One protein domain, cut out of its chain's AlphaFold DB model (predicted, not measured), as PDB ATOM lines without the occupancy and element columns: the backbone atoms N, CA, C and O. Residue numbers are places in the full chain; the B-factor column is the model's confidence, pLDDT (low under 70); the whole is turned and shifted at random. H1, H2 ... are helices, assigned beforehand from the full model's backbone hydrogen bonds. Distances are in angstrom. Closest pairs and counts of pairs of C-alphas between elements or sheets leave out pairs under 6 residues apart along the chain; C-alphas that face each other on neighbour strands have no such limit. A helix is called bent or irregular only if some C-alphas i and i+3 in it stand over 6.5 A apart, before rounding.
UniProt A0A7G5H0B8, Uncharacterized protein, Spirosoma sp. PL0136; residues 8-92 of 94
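This is residues 8 to 92 of the 94 residues of an uncharacterized protein of Spirosoma sp. PL0136 (UniProt A0A7G5H0B8). A kinked helix, H4, lies in the middle, with H1 packed on one side of it and H3 on the other, while H2 runs as a straight rod along one side of the three and packs on each of them. A long loop, residues 18 to 37, passes round the outside of H1 before the chain enters H2. The printed part has 85 residues with four named helices, H1, H2, H3 and H4 in that order, and no named strand, and its class is all helix. It is compact, with a radius of gyration of the C-alphas of 12.4 A, and rounded, spanning 37 by 26 by 20 A.

Start with the longest helix by residues, H4, residues 73 to 90. Find C-alpha 73 at (163.370, 243.356, 264.384); from there H4 runs to C-alpha 90 at (177.872, 257.174, 258.285), 20.9 A away. Near residue 80 it has a kink of 93 degrees, and it is irregular: C-alphas 79 and 82 are 8.2 A apart. Go back to C-alpha 38 at (163.138, 243.299, 276.856) for H2, residues 38 to 54, which measures 24.4 A from first to last C-alpha. H3, residues 57 to 68, measures 15.3 A; it is neither bent nor irregular, but only just, with C-alphas 59 and 62 6.2 A apart. H1, residues 8 to 17, measures 14.3 A.

Look first at H4, which touches H1, H2 and H3. H3 and H4 form a helical hairpin, at a shallow tilt of 27 degrees and opposite ways; their closest C-alphas, those of Phe 67 and Ile 76, are 6.7 A apart. H1 touches H4 at a steep tilt of 49 degrees, opposite ways, with the C-alphas of Ile 14 and Leu 77 closest at 6.7 A. H2 touches H4 with residues 45 to 52 alone, at a steep tilt of 54 degrees and the same way; the closest C-alphas are those of His 45 and Thr 73, at 6.2 A. H2 and H3 form a second helical hairpin, at a shallow tilt of 31 degrees, opposite ways; H2 touches H3 with residues 49 to 54 alone, and the C-alphas of Leu 52 and Ala 60 are closest at 5.5 A. H1 touches H2 about perpendicular, at 76 degrees, with the C-alphas of Leu 10 and Ile 44 closest at 5.2 A. H1 and H3 are apart. In H1 and H2 every O i to N i+4 pair is within hydrogen-bond range; in H3 7 of 8 are, and in H4 10 of 14.

The two C-alphas farthest apart, those of Gly 33 and Pro 57, are 38.7 A apart. The printed part, residues 8 to 92, has no cut. The link from H1 to H2 is long, with 20 residues, while those from H2 to H3 and from H3 to H4 are tight. The mean pLDDT of the printed part is 76.5; look for values under 70 at residues 19 to 25, 56 to 61, 66, 69 to 71 and 89 to 92.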
ATOM      1  N   GLY A   8     175.244 251.786 269.731       82.19
ATOM      2  CA  GLY A   8     176.119 250.752 270.291       82.19
ATOM      3  C   GLY A   8     175.388 249.429 270.513       82.19
ATOM      4  O   GLY A   8     175.828 248.399 270.010       82.19
ATOM      5  N   LEU A   9     174.226 249.475 271.166       85.19
ATOM      6  CA  LEU A   9     173.408 248.291 271.432       85.19
ATOM      7  C   LEU A   9     172.851 247.658 270.144       85.19
ATOM      8  O   LEU A   9     172.817 246.436 270.018       85.19
ATOM      9  N   LEU A  10     172.463 248.471 269.153       85.06
ATOM     10  CA  LEU A  10     172.048 247.965 267.839       85.06
ATOM     11  C   LEU A  10     173.214 247.288 267.097       85.06
ATOM     12  O   LEU A  10     173.028 246.218 266.521       85.06
ATOM     13  N   LYS A  11     174.422 247.869 267.142       85.25
ATOM     14  CA  LYS A  11     175.635 247.263 266.563       85.25
ATOM     15  C   LYS A  11     175.977 245.940 267.248       85.25
ATOM     16  O   LYS A  11     176.245 244.962 266.559       85.25
ATOM     17  N   GLU A  12     175.920 245.886 268.578       85.94
ATOM     18  CA  GLU A  12     176.134 244.665 269.367       85.94
ATOM     19  C   GLU A  12     175.106 243.580 269.020       85.94
ATOM     20  O   GLU A  12     175.467 242.419 268.825       85.94
ATOM     21  N   TYR A  13     173.832 243.951 268.862       86.25
ATOM     22  CA  TYR A  13     172.776 243.022 268.462       86.25
ATOM     23  C   TYR A  13     173.010 242.453 267.056       86.25
ATOM     24  O   TYR A  13     172.999 241.237 266.881       86.25
ATOM     25  N   ILE A  14     173.322 243.297 266.066       84.00
ATOM     26  CA  ILE A  14     173.647 242.847 264.698       84.00
ATOM     27  C   ILE A  14     174.887 241.940 264.698       84.00
ATOM     28  O   ILE A  14     174.897 240.910 264.022       84.00
ATOM     29  N   LYS A  15     175.909 242.279 265.495       83.62
ATOM     30  CA  LYS A  15     177.132 241.478 265.657       83.62
ATOM     31  C   LYS A  15     176.872 240.119 266.301       83.62
ATOM     32  O   LYS A  15     177.489 239.135 265.924       83.62
ATOM     33  N   THR A  16     175.946 240.063 267.253       82.69
ATOM     34  CA  THR A  16     175.536 238.812 267.905       82.69
ATOM     35  C   THR A  16     174.742 237.918 266.956       82.69
ATOM     36  O   THR A  16     174.856 236.699 267.021       82.69
ATOM     37  N   LEU A  17     173.927 238.516 266.083       77.00
ATOM     38  CA  LEU A  17     173.038 237.782 265.192       77.00
ATOM     39  C   LEU A  17     173.707 237.283 263.910       77.00
ATOM     40  O   LEU A  17     173.529 236.120 263.558       77.00
ATOM     41  N   ILE A  18     174.384 238.169 263.169       73.25
ATOM     42  CA  ILE A  18     174.782 237.892 261.776       73.25
ATOM     43  C   ILE A  18     176.200 238.387 261.432       73.25
ATOM     44  O   ILE A  18     176.840 237.813 260.552       73.25
ATOM     45  N   ALA A  19     176.715 239.444 262.077       60.25
ATOM     46  CA  ALA A  19     177.907 240.131 261.560       60.25
ATOM     47  C   ALA A  19     179.239 239.426 261.872       60.25
ATOM     48  O   ALA A  19     179.530 239.065 263.012       60.25
ATOM     49  N   THR A  20     180.111 239.356 260.865       58.94
ATOM     50  CA  THR A  20     181.540 239.046 261.013       58.94
ATOM     51  C   THR A  20     182.328 240.290 261.456       58.94
ATOM     52  O   THR A  20     181.836 241.419 261.392       58.94
ATOM     53  N   GLU A  21     183.560 240.122 261.955       55.50
ATOM     54  CA  GLU A  21     184.331 241.221 262.568       55.50
ATOM     55  C   GLU A  21     184.532 242.458 261.679       55.50
ATOM     56  O   GLU A  21     184.601 243.569 262.209       55.50
ATOM     57  N   VAL A  22     184.560 242.265 260.357       59.47
ATOM     58  CA  VAL A  22     184.884 243.268 259.329       59.47
ATOM     59  C   VAL A  22     183.920 244.464 259.329       59.47
ATOM     60  O   VAL A  22     184.320 245.581 259.020       59.47
ATOM     61  N   GLU A  23     182.665 244.252 259.719       63.91
ATOM     62  CA  GLU A  23     181.577 245.233 259.583       63.91
ATOM     63  C   GLU A  23     181.516 246.259 260.728       63.91
ATOM     64  O   GLU A  23     181.125 247.411 260.538       63.91
ATOM     65  N   PHE A  24     181.934 245.857 261.930       68.50
ATOM     66  CA  PHE A  24     181.928 246.708 263.125       68.50
ATOM     67  C   PHE A  24     183.231 246.546 263.915       68.50
ATOM     68  O   PHE A  24     183.243 245.828 264.924       68.50
ATOM     69  N   PRO A  25     184.339 247.176 263.494       66.94
ATOM     70  CA  PRO A  25     185.606 247.061 264.208       66.94
ATOM     71  C   PRO A  25     185.448 247.555 265.654       66.94
ATOM     72  O   PRO A  25     184.891 248.624 265.899       66.94
ATOM     73  N   GLY A  26     185.897 246.752 266.624       71.56
ATOM     74  CA  GLY A  26     185.830 247.078 268.056       71.56
ATOM     75  C   GLY A  26     184.493 246.796 268.757       71.56
ATOM     76  O   GLY A  26     184.423 246.930 269.976       71.56
ATOM     77  N   VAL A  27     183.447 246.369 268.040       78.75
ATOM     78  CA  VAL A  27     182.203 245.879 268.663       78.75
ATOM     79  C   VAL A  27     182.314 244.374 268.872       78.75
ATOM     80  O   VAL A  27     182.539 243.642 267.906       78.75
ATOM     81  N   LEU A  28     182.149 243.916 270.111       77.75
ATOM     82  CA  LEU A  28     182.134 242.496 270.456       77.75
ATOM     83  C   LEU A  28     180.700 241.952 270.402       77.75
ATOM     84  O   LEU A  28     179.771 242.673 270.769       77.75
ATOM     85  N   PRO A  29     180.493 240.704 269.946       80.44
ATOM     86  CA  PRO A  29     179.197 240.059 270.069       80.44
ATOM     87  C   PRO A  29     178.894 239.777 271.542       80.44
ATOM     88  O   PRO A  29     179.793 239.540 272.355       80.44
ATOM     89  N   ARG A  30     177.608 239.755 271.877       83.00
ATOM     90  CA  ARG A  30     177.130 239.365 273.195       83.00
ATOM     91  C   ARG A  30     177.488 237.898 273.456       83.00
ATOM     92  O   ARG A  30     177.251 237.029 272.617       83.00
ATOM     93  N   GLY A  31     178.057 237.620 274.627       77.88
ATOM     94  CA  GLY A  31     178.414 236.260 275.031       77.88
ATOM     95  C   GLY A  31     177.190 235.372 275.282       77.88
ATOM     96  O   GLY A  31     176.140 235.845 275.717       77.88
ATOM     97  N   TRP A  32     177.353 234.066 275.065       71.19
ATOM     98  CA  TRP A  32     176.337 233.054 275.365       71.19
ATOM     99  C   TRP A  32     175.873 233.155 276.828       71.19
ATOM    100  O   TRP A  32     176.686 233.366 277.725       71.19
ATOM    101  N   GLY A  33     174.565 233.017 277.065       74.62
ATOM    102  CA  GLY A  33     173.964 233.136 278.401       74.62
ATOM    103  C   GLY A  33     173.680 234.570 278.870       74.62
ATOM    104  O   GLY A  33     173.109 234.738 279.942       74.62
ATOM    105  N   ASN A  34     174.019 235.595 278.077       81.56
ATOM    106  CA  ASN A  34     173.671 236.994 278.350       81.56
ATOM    107  C   ASN A  34     172.616 237.487 277.355       81.56
ATOM    108  O   ASN A  34     172.914 238.241 276.433       81.56
ATOM    109  N   GLU A  35     171.379 237.018 277.495       83.81
ATOM    110  CA  GLU A  35     170.303 237.407 276.582       83.81
ATOM    111  C   GLU A  35     169.993 238.909 276.655       83.81
ATOM    112  O   GLU A  35     170.117 239.548 277.699       83.81
ATOM    113  N   PHE A  36     169.565 239.477 275.524       84.56
ATOM    114  CA  PHE A  36     169.078 240.853 275.487       84.56
ATOM    115  C   PHE A  36     167.794 240.953 276.315       84.56
ATOM    116  O   PHE A  36     166.811 240.257 276.050       84.56
ATOM    117  N   SER A  37     167.788 241.849 277.295       87.69
ATOM    118  CA  SER A  37     166.593 242.167 278.066       87.69
ATOM    119  C   SER A  37     165.520 242.795 277.175       87.69
ATOM    120  O   SER A  37     165.797 243.403 276.139       87.69
ATOM    121  N   ARG A  38     164.260 242.713 277.604       84.81
ATOM    122  CA  ARG A  38     163.138 243.299 276.856       84.81
ATOM    123  C   ARG A  38     163.305 244.803 276.610       84.81
ATOM    124  O   ARG A  38     163.067 245.266 275.504       84.81
ATOM    125  N   SER A  39     163.798 245.540 277.603       86.06
ATOM    126  CA  SER A  39     164.100 246.972 277.489       86.06
ATOM    127  C   SER A  39     165.212 247.279 276.483       86.06
ATOM    128  O   SER A  39     165.189 248.318 275.819       86.06
ATOM    129  N   GLU A  40     166.193 246.384 276.353       85.06
ATOM    130  CA  GLU A  40     167.242 246.504 275.340       85.06
ATOM    131  C   GLU A  40     166.684 246.231 273.946       85.06
ATOM    132  O   GLU A  40     166.970 246.992 273.026       85.06
ATOM    133  N   LEU A  41     165.842 245.207 273.794       84.62
ATOM    134  CA  LEU A  41     165.160 244.912 272.533       84.62
ATOM    135  C   LEU A  41     164.261 246.070 272.084       84.62
ATOM    136  O   LEU A  41     164.297 246.444 270.912       84.62
ATOM    137  N   ASP A  42     163.529 246.692 273.008       85.56
ATOM    138  CA  ASP A  42     162.736 247.890 272.716       85.56
ATOM    139  C   ASP A  42     163.648 249.036 272.250       85.56
ATOM    140  O   ASP A  42     163.386 249.687 271.237       85.56
ATOM    141  N   SER A  43     164.780 249.241 272.930       85.75
ATOM    142  CA  SER A  43     165.770 250.260 272.557       85.75
ATOM    143  C   SER A  43     166.383 250.005 271.176       85.75
ATOM    144  O   SER A  43     166.565 250.946 270.401       85.75
ATOM    145  N   ILE A  44     166.668 248.744 270.839       86.88
ATOM    146  CA  ILE A  44     167.154 248.305 269.522       86.88
ATOM    147  C   ILE A  44     166.100 248.595 268.455       86.88
ATOM    148  O   ILE A  44     166.424 249.196 267.431       86.88
ATOM    149  N   HIS A  45     164.841 248.232 268.705       85.50
ATOM    150  CA  HIS A  45     163.729 248.480 267.791       85.50
ATOM    151  C   HIS A  45     163.543 249.981 267.520       85.50
ATOM    152  O   HIS A  45     163.461 250.401 266.363       85.50
ATOM    153  N   TYR A  46     163.525 250.817 268.564       85.94
ATOM    154  CA  TYR A  46     163.417 252.272 268.410       85.94
ATOM    155  C   TYR A  46     164.615 252.871 267.674       85.94
ATOM    156  O   TYR A  46     164.438 253.712 266.794       85.94
ATOM    157  N   THR A  47     165.825 252.417 268.001       85.69
ATOM    158  CA  THR A  47     167.062 252.866 267.349       85.69
ATOM    159  C   THR A  47     167.050 252.516 265.863       85.69
ATOM    160  O   THR A  47     167.357 253.367 265.033       85.69
ATOM    161  N   LEU A  48     166.639 251.296 265.511       84.75
ATOM    162  CA  LEU A  48     166.511 250.864 264.123       84.75
ATOM    163  C   LEU A  48     165.459 251.689 263.378       84.75
ATOM    164  O   LEU A  48     165.741 252.204 262.298       84.75
ATOM    165  N   SER A  49     164.281 251.883 263.973       83.50
ATOM    166  CA  SER A  49     163.228 252.720 263.392       83.50
ATOM    167  C   SER A  49     163.731 254.139 263.111       83.50
ATOM    168  O   SER A  49     163.558 254.644 262.003       83.50
ATOM    169  N   PHE A  50     164.437 254.745 264.070       83.75
ATOM    170  CA  PHE A  50     165.031 256.069 263.912       83.75
ATOM    171  C   PHE A  50     166.036 256.109 262.754       83.75
ATOM    172  O   PHE A  50     165.895 256.930 261.848       83.75
ATOM    173  N   VAL A  51     167.000 255.184 262.724       82.25
ATOM    174  CA  VAL A  51     168.020 255.110 261.664       82.25
ATOM    175  C   VAL A  51     167.371 255.000 260.285       82.25
ATOM    176  O   VAL A  51     167.729 255.760 259.385       82.25
ATOM    177  N   LEU A  52     166.357 254.143 260.138       80.12
ATOM    178  CA  LEU A  52     165.621 253.985 258.883       80.12
ATOM    179  C   LEU A  52     164.846 255.249 258.488       80.12
ATOM    180  O   LEU A  52     164.848 255.614 257.316       80.12
ATOM    181  N   THR A  53     164.229 255.955 259.442       77.44
ATOM    182  CA  THR A  53     163.546 257.235 259.162       77.44
ATOM    183  C   THR A  53     164.493 258.363 258.765       77.44
ATOM    184  O   THR A  53     164.082 259.273 258.052       77.44
ATOM    185  N   THR A  54     165.755 258.302 259.197       74.94
ATOM    186  CA  THR A  54     166.789 259.295 258.856       74.94
ATOM    187  C   THR A  54     167.591 258.946 257.598       74.94
ATOM    188  O   THR A  54     168.404 259.752 257.148       74.94
ATOM    189  N   ALA A  55     167.391 257.752 257.032       74.06
ATOM    190  CA  ALA A  55     168.074 257.307 255.823       74.06
ATOM    191  C   ALA A  55     167.563 258.040 254.568       74.06
ATOM    192  O   ALA A  55     166.480 258.628 254.558       74.06
ATOM    193  N   SER A  56     168.342 258.004 253.482       67.00
ATOM    194  CA  SER A  56     167.953 258.625 252.208       67.00
ATOM    195  C   SER A  56     166.627 258.040 251.686       67.00
ATOM    196  O   SER A  56     166.398 256.842 251.847       67.00
ATOM    197  N   PRO A  57     165.765 258.819 251.002       67.00
ATOM    198  CA  PRO A  57     164.405 258.394 250.640       67.00
ATOM    199  C   PRO A  57     164.326 257.074 249.856       67.00
ATOM    200  O   PRO A  57     163.378 256.311 250.017       67.00
ATOM    201  N   GLN A  58     165.329 256.796 249.017       66.88
ATOM    202  CA  GLN A  58     165.385 255.596 248.176       66.88
ATOM    203  C   GLN A  58     165.684 254.329 248.987       66.88
ATOM    204  O   GLN A  58     165.018 253.316 248.797       66.88
ATOM    205  N   THR A  59     166.635 254.390 249.922       65.62
ATOM    206  CA  THR A  59     166.965 253.277 250.826       65.62
ATOM    207  C   THR A  59     165.910 253.148 251.926       65.62
ATOM    208  O   THR A  59     165.464 252.051 252.245       65.62
ATOM    209  N   ALA A  60     165.438 254.282 252.448       66.06
ATOM    210  CA  ALA A  60     164.424 254.355 253.485       66.06
ATOM    211  C   ALA A  60     163.103 253.712 253.049       66.06
ATOM    212  O   ALA A  60     162.537 252.966 253.831       66.06
ATOM    213  N   SER A  61     162.614 253.939 251.825       66.31
ATOM    214  CA  SER A  61     161.262 253.506 251.428       66.31
ATOM    215  C   SER A  61     161.068 251.982 251.473       66.31
ATOM    216  O   SER A  61     160.120 251.504 252.097       66.31
ATOM    217  N   SER A  62     161.990 251.206 250.894       70.12
ATOM    218  CA  SER A  62     161.887 249.736 250.863       70.12
ATOM    219  C   SER A  62     162.117 249.108 252.241       70.12
ATOM    220  O   SER A  62     161.361 248.228 252.655       70.12
ATOM    221  N   LEU A  63     163.111 249.601 252.986       74.44
ATOM    222  CA  LEU A  63     163.423 249.126 254.337       74.44
ATOM    223  C   LEU A  63     162.348 249.513 255.360       74.44
ATOM    224  O   LEU A  63     161.977 248.688 256.188       74.44
ATOM    225  N   LEU A  64     161.804 250.735 255.304       72.06
ATOM    226  CA  LEU A  64     160.682 251.142 256.158       72.06
ATOM    227  C   LEU A  64     159.414 250.378 255.821       72.06
ATOM    228  O   LEU A  64     158.649 250.080 256.735       72.06
ATOM    229  N   PHE A  65     159.161 250.080 254.546       73.56
ATOM    230  CA  PHE A  65     158.010 249.269 254.169       73.56
ATOM    231  C   PHE A  65     158.126 247.860 254.759       73.56
ATOM    232  O   PHE A  65     157.194 247.398 255.419       73.56
ATOM    233  N   ALA A  66     159.297 247.228 254.627       69.88
ATOM    234  CA  ALA A  66     159.584 245.946 255.265       69.88
ATOM    235  C   ALA A  66     159.470 246.033 256.798       69.88
ATOM    236  O   ALA A  66     158.840 245.175 257.408       69.88
ATOM    237  N   PHE A  67     159.992 247.100 257.414       77.56
ATOM    238  CA  PHE A  67     159.958 247.307 258.865       77.56
ATOM    239  C   PHE A  67     158.556 247.561 259.416       77.56
ATOM    240  O   PHE A  67     158.205 247.052 260.472       77.56
ATOM    241  N   ARG A  68     157.703 248.291 258.698       71.94
ATOM    242  CA  ARG A  68     156.301 248.497 259.100       71.94
ATOM    243  C   ARG A  68     155.442 247.251 258.899       71.94
ATOM    244  O   ARG A  68     154.435 247.102 259.582       71.94
ATOM    245  N   GLY A  69     155.825 246.375 257.971       66.94
ATOM    246  CA  GLY A  69     155.135 245.114 257.703       66.94
ATOM    247  C   GLY A  69     155.405 244.018 258.737       66.94
ATOM    248  O   GLY A  69     154.728 242.992 258.718       66.94
ATOM    249  N   THR A  70     156.375 244.206 259.638       66.75
ATOM    250  CA  THR A  70     156.753 243.195 260.627       66.75
ATOM    251  C   THR A  70     157.238 243.815 261.934       66.75
ATOM    252  O   THR A  70     158.182 244.591 261.964       66.75
ATOM    253  N   ASN A  71     156.664 243.383 263.059       67.69
ATOM    254  CA  ASN A  71     157.182 243.733 264.389       67.69
ATOM    255  C   ASN A  71     158.452 242.939 264.756       67.69
ATOM    256  O   ASN A  71     158.916 242.983 265.895       67.69
ATOM    257  N   ASN A  72     159.008 242.166 263.820       78.81
ATOM    258  CA  ASN A  72     160.145 241.298 264.069       78.81
ATOM    259  C   ASN A  72     161.459 241.965 263.639       78.81
ATOM    260  O   ASN A  72     161.948 241.773 262.525       78.81
ATOM    261  N   THR A  73     162.056 242.712 264.568       79.38
ATOM    262  CA  THR A  73     163.370 243.356 264.384       79.38
ATOM    263  C   THR A  73     164.464 242.356 264.013       79.38
ATOM    264  O   THR A  73     165.315 242.660 263.181       79.38
ATOM    265  N   HIS A  74     164.414 241.143 264.565       81.06
ATOM    266  CA  HIS A  74     165.384 240.092 264.274       81.06
ATOM    267  C   HIS A  74     165.344 239.683 262.797       81.06
ATOM    268  O   HIS A  74     166.378 239.641 262.140       81.06
ATOM    269  N   TRP A  75     164.150 239.453 262.242       81.62
ATOM    270  CA  TRP A  75     164.003 239.090 260.829       81.62
ATOM    271  C   TRP A  75     164.526 240.187 259.896       81.62
ATOM    272  O   TRP A  75     165.229 239.893 258.931       81.62
ATOM    273  N   ILE A  76     164.233 241.452 260.199       82.38
ATOM    274  CA  ILE A  76     164.680 242.584 259.378       82.38
ATOM    275  C   ILE A  76     166.198 242.677 259.387       82.38
ATOM    276  O   ILE A  76     166.811 242.808 258.333       82.38
ATOM    277  N   LEU A  77     166.810 242.578 260.566       82.00
ATOM    278  CA  LEU A  77     168.259 242.656 260.676       82.00
ATOM    279  C   LEU A  77     168.923 241.473 259.973       82.00
ATOM    280  O   LEU A  77     169.872 241.690 259.234       82.00
ATOM    281  N   CYS A  78     168.385 240.257 260.077       80.12
ATOM    282  CA  CYS A  78     168.906 239.105 259.336       80.12
ATOM    283  C   CYS A  78     168.874 239.285 257.811       80.12
ATOM    284  O   CYS A  78     169.816 238.866 257.143       80.12
ATOM    285  N   ASN A  79     167.828 239.905 257.260       81.94
ATOM    286  CA  ASN A  79     167.659 240.023 255.808       81.94
ATOM    287  C   ASN A  79     168.280 241.290 255.211       81.94
ATOM    288  O   ASN A  79     168.684 241.270 254.053       81.94
ATOM    289  N   TYR A  80     168.365 242.375 255.983       82.19
ATOM    290  CA  TYR A  80     168.717 243.698 255.467       82.19
ATOM    291  C   TYR A  80     169.899 244.360 256.193       82.19
ATOM    292  O   TYR A  80     170.171 245.544 255.979       82.19
ATOM    293  N   TRP A  81     170.643 243.634 257.041       81.38
ATOM    294  CA  TRP A  81     171.838 244.187 257.691       81.38
ATOM    295  C   TRP A  81     172.840 244.848 256.723       81.38
ATOM    296  O   TRP A  81     173.323 245.914 257.105       81.38
ATOM    297  N   PRO A  82     173.115 244.360 255.487       80.00
ATOM    298  CA  PRO A  82     174.121 244.987 254.618       80.00
ATOM    299  C   PRO A  82     173.750 246.414 254.203       80.00
ATOM    300  O   PRO A  82     174.618 247.226 253.895       80.00
ATOM    301  N   GLU A  83     172.459 246.740 254.202       81.44
ATOM    302  CA  GLU A  83     171.953 248.077 253.889       81.44
ATOM    303  C   GLU A  83     171.863 248.956 255.142       81.44
ATOM    304  O   GLU A  83     171.977 250.179 255.058       81.44
ATOM    305  N   ILE A  84     171.703 248.337 256.316       80.69
ATOM    306  CA  ILE A  84     171.617 249.009 257.617       80.69
ATOM    307  C   ILE A  84     173.010 249.385 258.139       80.69
ATOM    308  O   ILE A  84     173.185 250.487 258.662       80.69
ATOM    309  N   VAL A  85     174.022 248.525 257.982       82.00
ATOM    310  CA  VAL A  85     175.387 248.780 258.481       82.00
ATOM    311  C   VAL A  85     175.978 250.095 257.947       82.00
ATOM    312  O   VAL A  85     176.442 250.893 258.768       82.00
ATOM    313  N   PRO A  86     175.896 250.425 256.642       79.69
ATOM    314  CA  PRO A  86     176.362 251.710 256.114       79.69
ATOM    315  C   PRO A  86     175.654 252.932 256.715       79.69
ATOM    316  O   PRO A  86     176.246 254.009 256.813       79.69
ATOM    317  N   LEU A  87     174.389 252.791 257.126       79.88
ATOM    318  CA  LEU A  87     173.639 253.861 257.793       79.88
ATOM    319  C   LEU A  87     174.153 254.082 259.223       79.88
ATOM    320  O   LEU A  87     174.229 255.218 259.685       79.88
ATOM    321  N   LEU A  88     174.573 253.007 259.898       77.06
ATOM    322  CA  LEU A  88     175.129 253.034 261.256       77.06
ATOM    323  C   LEU A  88     176.596 253.482 261.318       77.06
ATOM    324  O   LEU A  88     177.069 253.887 262.387       77.06
ATOM    325  N   THR A  89     177.333 253.390 260.210       68.81
ATOM    326  CA  THR A  89     178.724 253.857 260.102       68.81
ATOM    327  C   THR A  89     178.812 255.309 259.635       68.81
ATOM    328  O   THR A  89     179.610 256.059 260.192       68.81
ATOM    329  N   LYS A  90     177.941 255.761 258.718       61.41
ATOM    330  CA  LYS A  90     177.872 257.174 258.285       61.41
ATOM    331  C   LYS A  90     177.509 258.158 259.400       61.41
ATOM    332  O   LYS A  90     177.909 259.314 259.336       61.41
ATOM    333  N   GLN A  91     176.774 257.721 260.422       53.38
ATOM    334  CA  GLN A  91     176.401 258.574 261.559       53.38
ATOM    335  C   GLN A  91     177.551 258.836 262.556       53.38
ATOM    336  O   GLN A  91     177.390 259.677 263.432       53.38
ATOM    337  N   ASN A  92     178.698 258.154 262.430       42.38
ATOM    338  CA  ASN A  92     179.860 258.313 263.324       42.38
ATOM    339  C   ASN A  92     180.927 259.299 262.806       42.38
ATOM    340  O   ASN A  92     181.940 259.498 263.472       42.38
TER     341      ASN A  92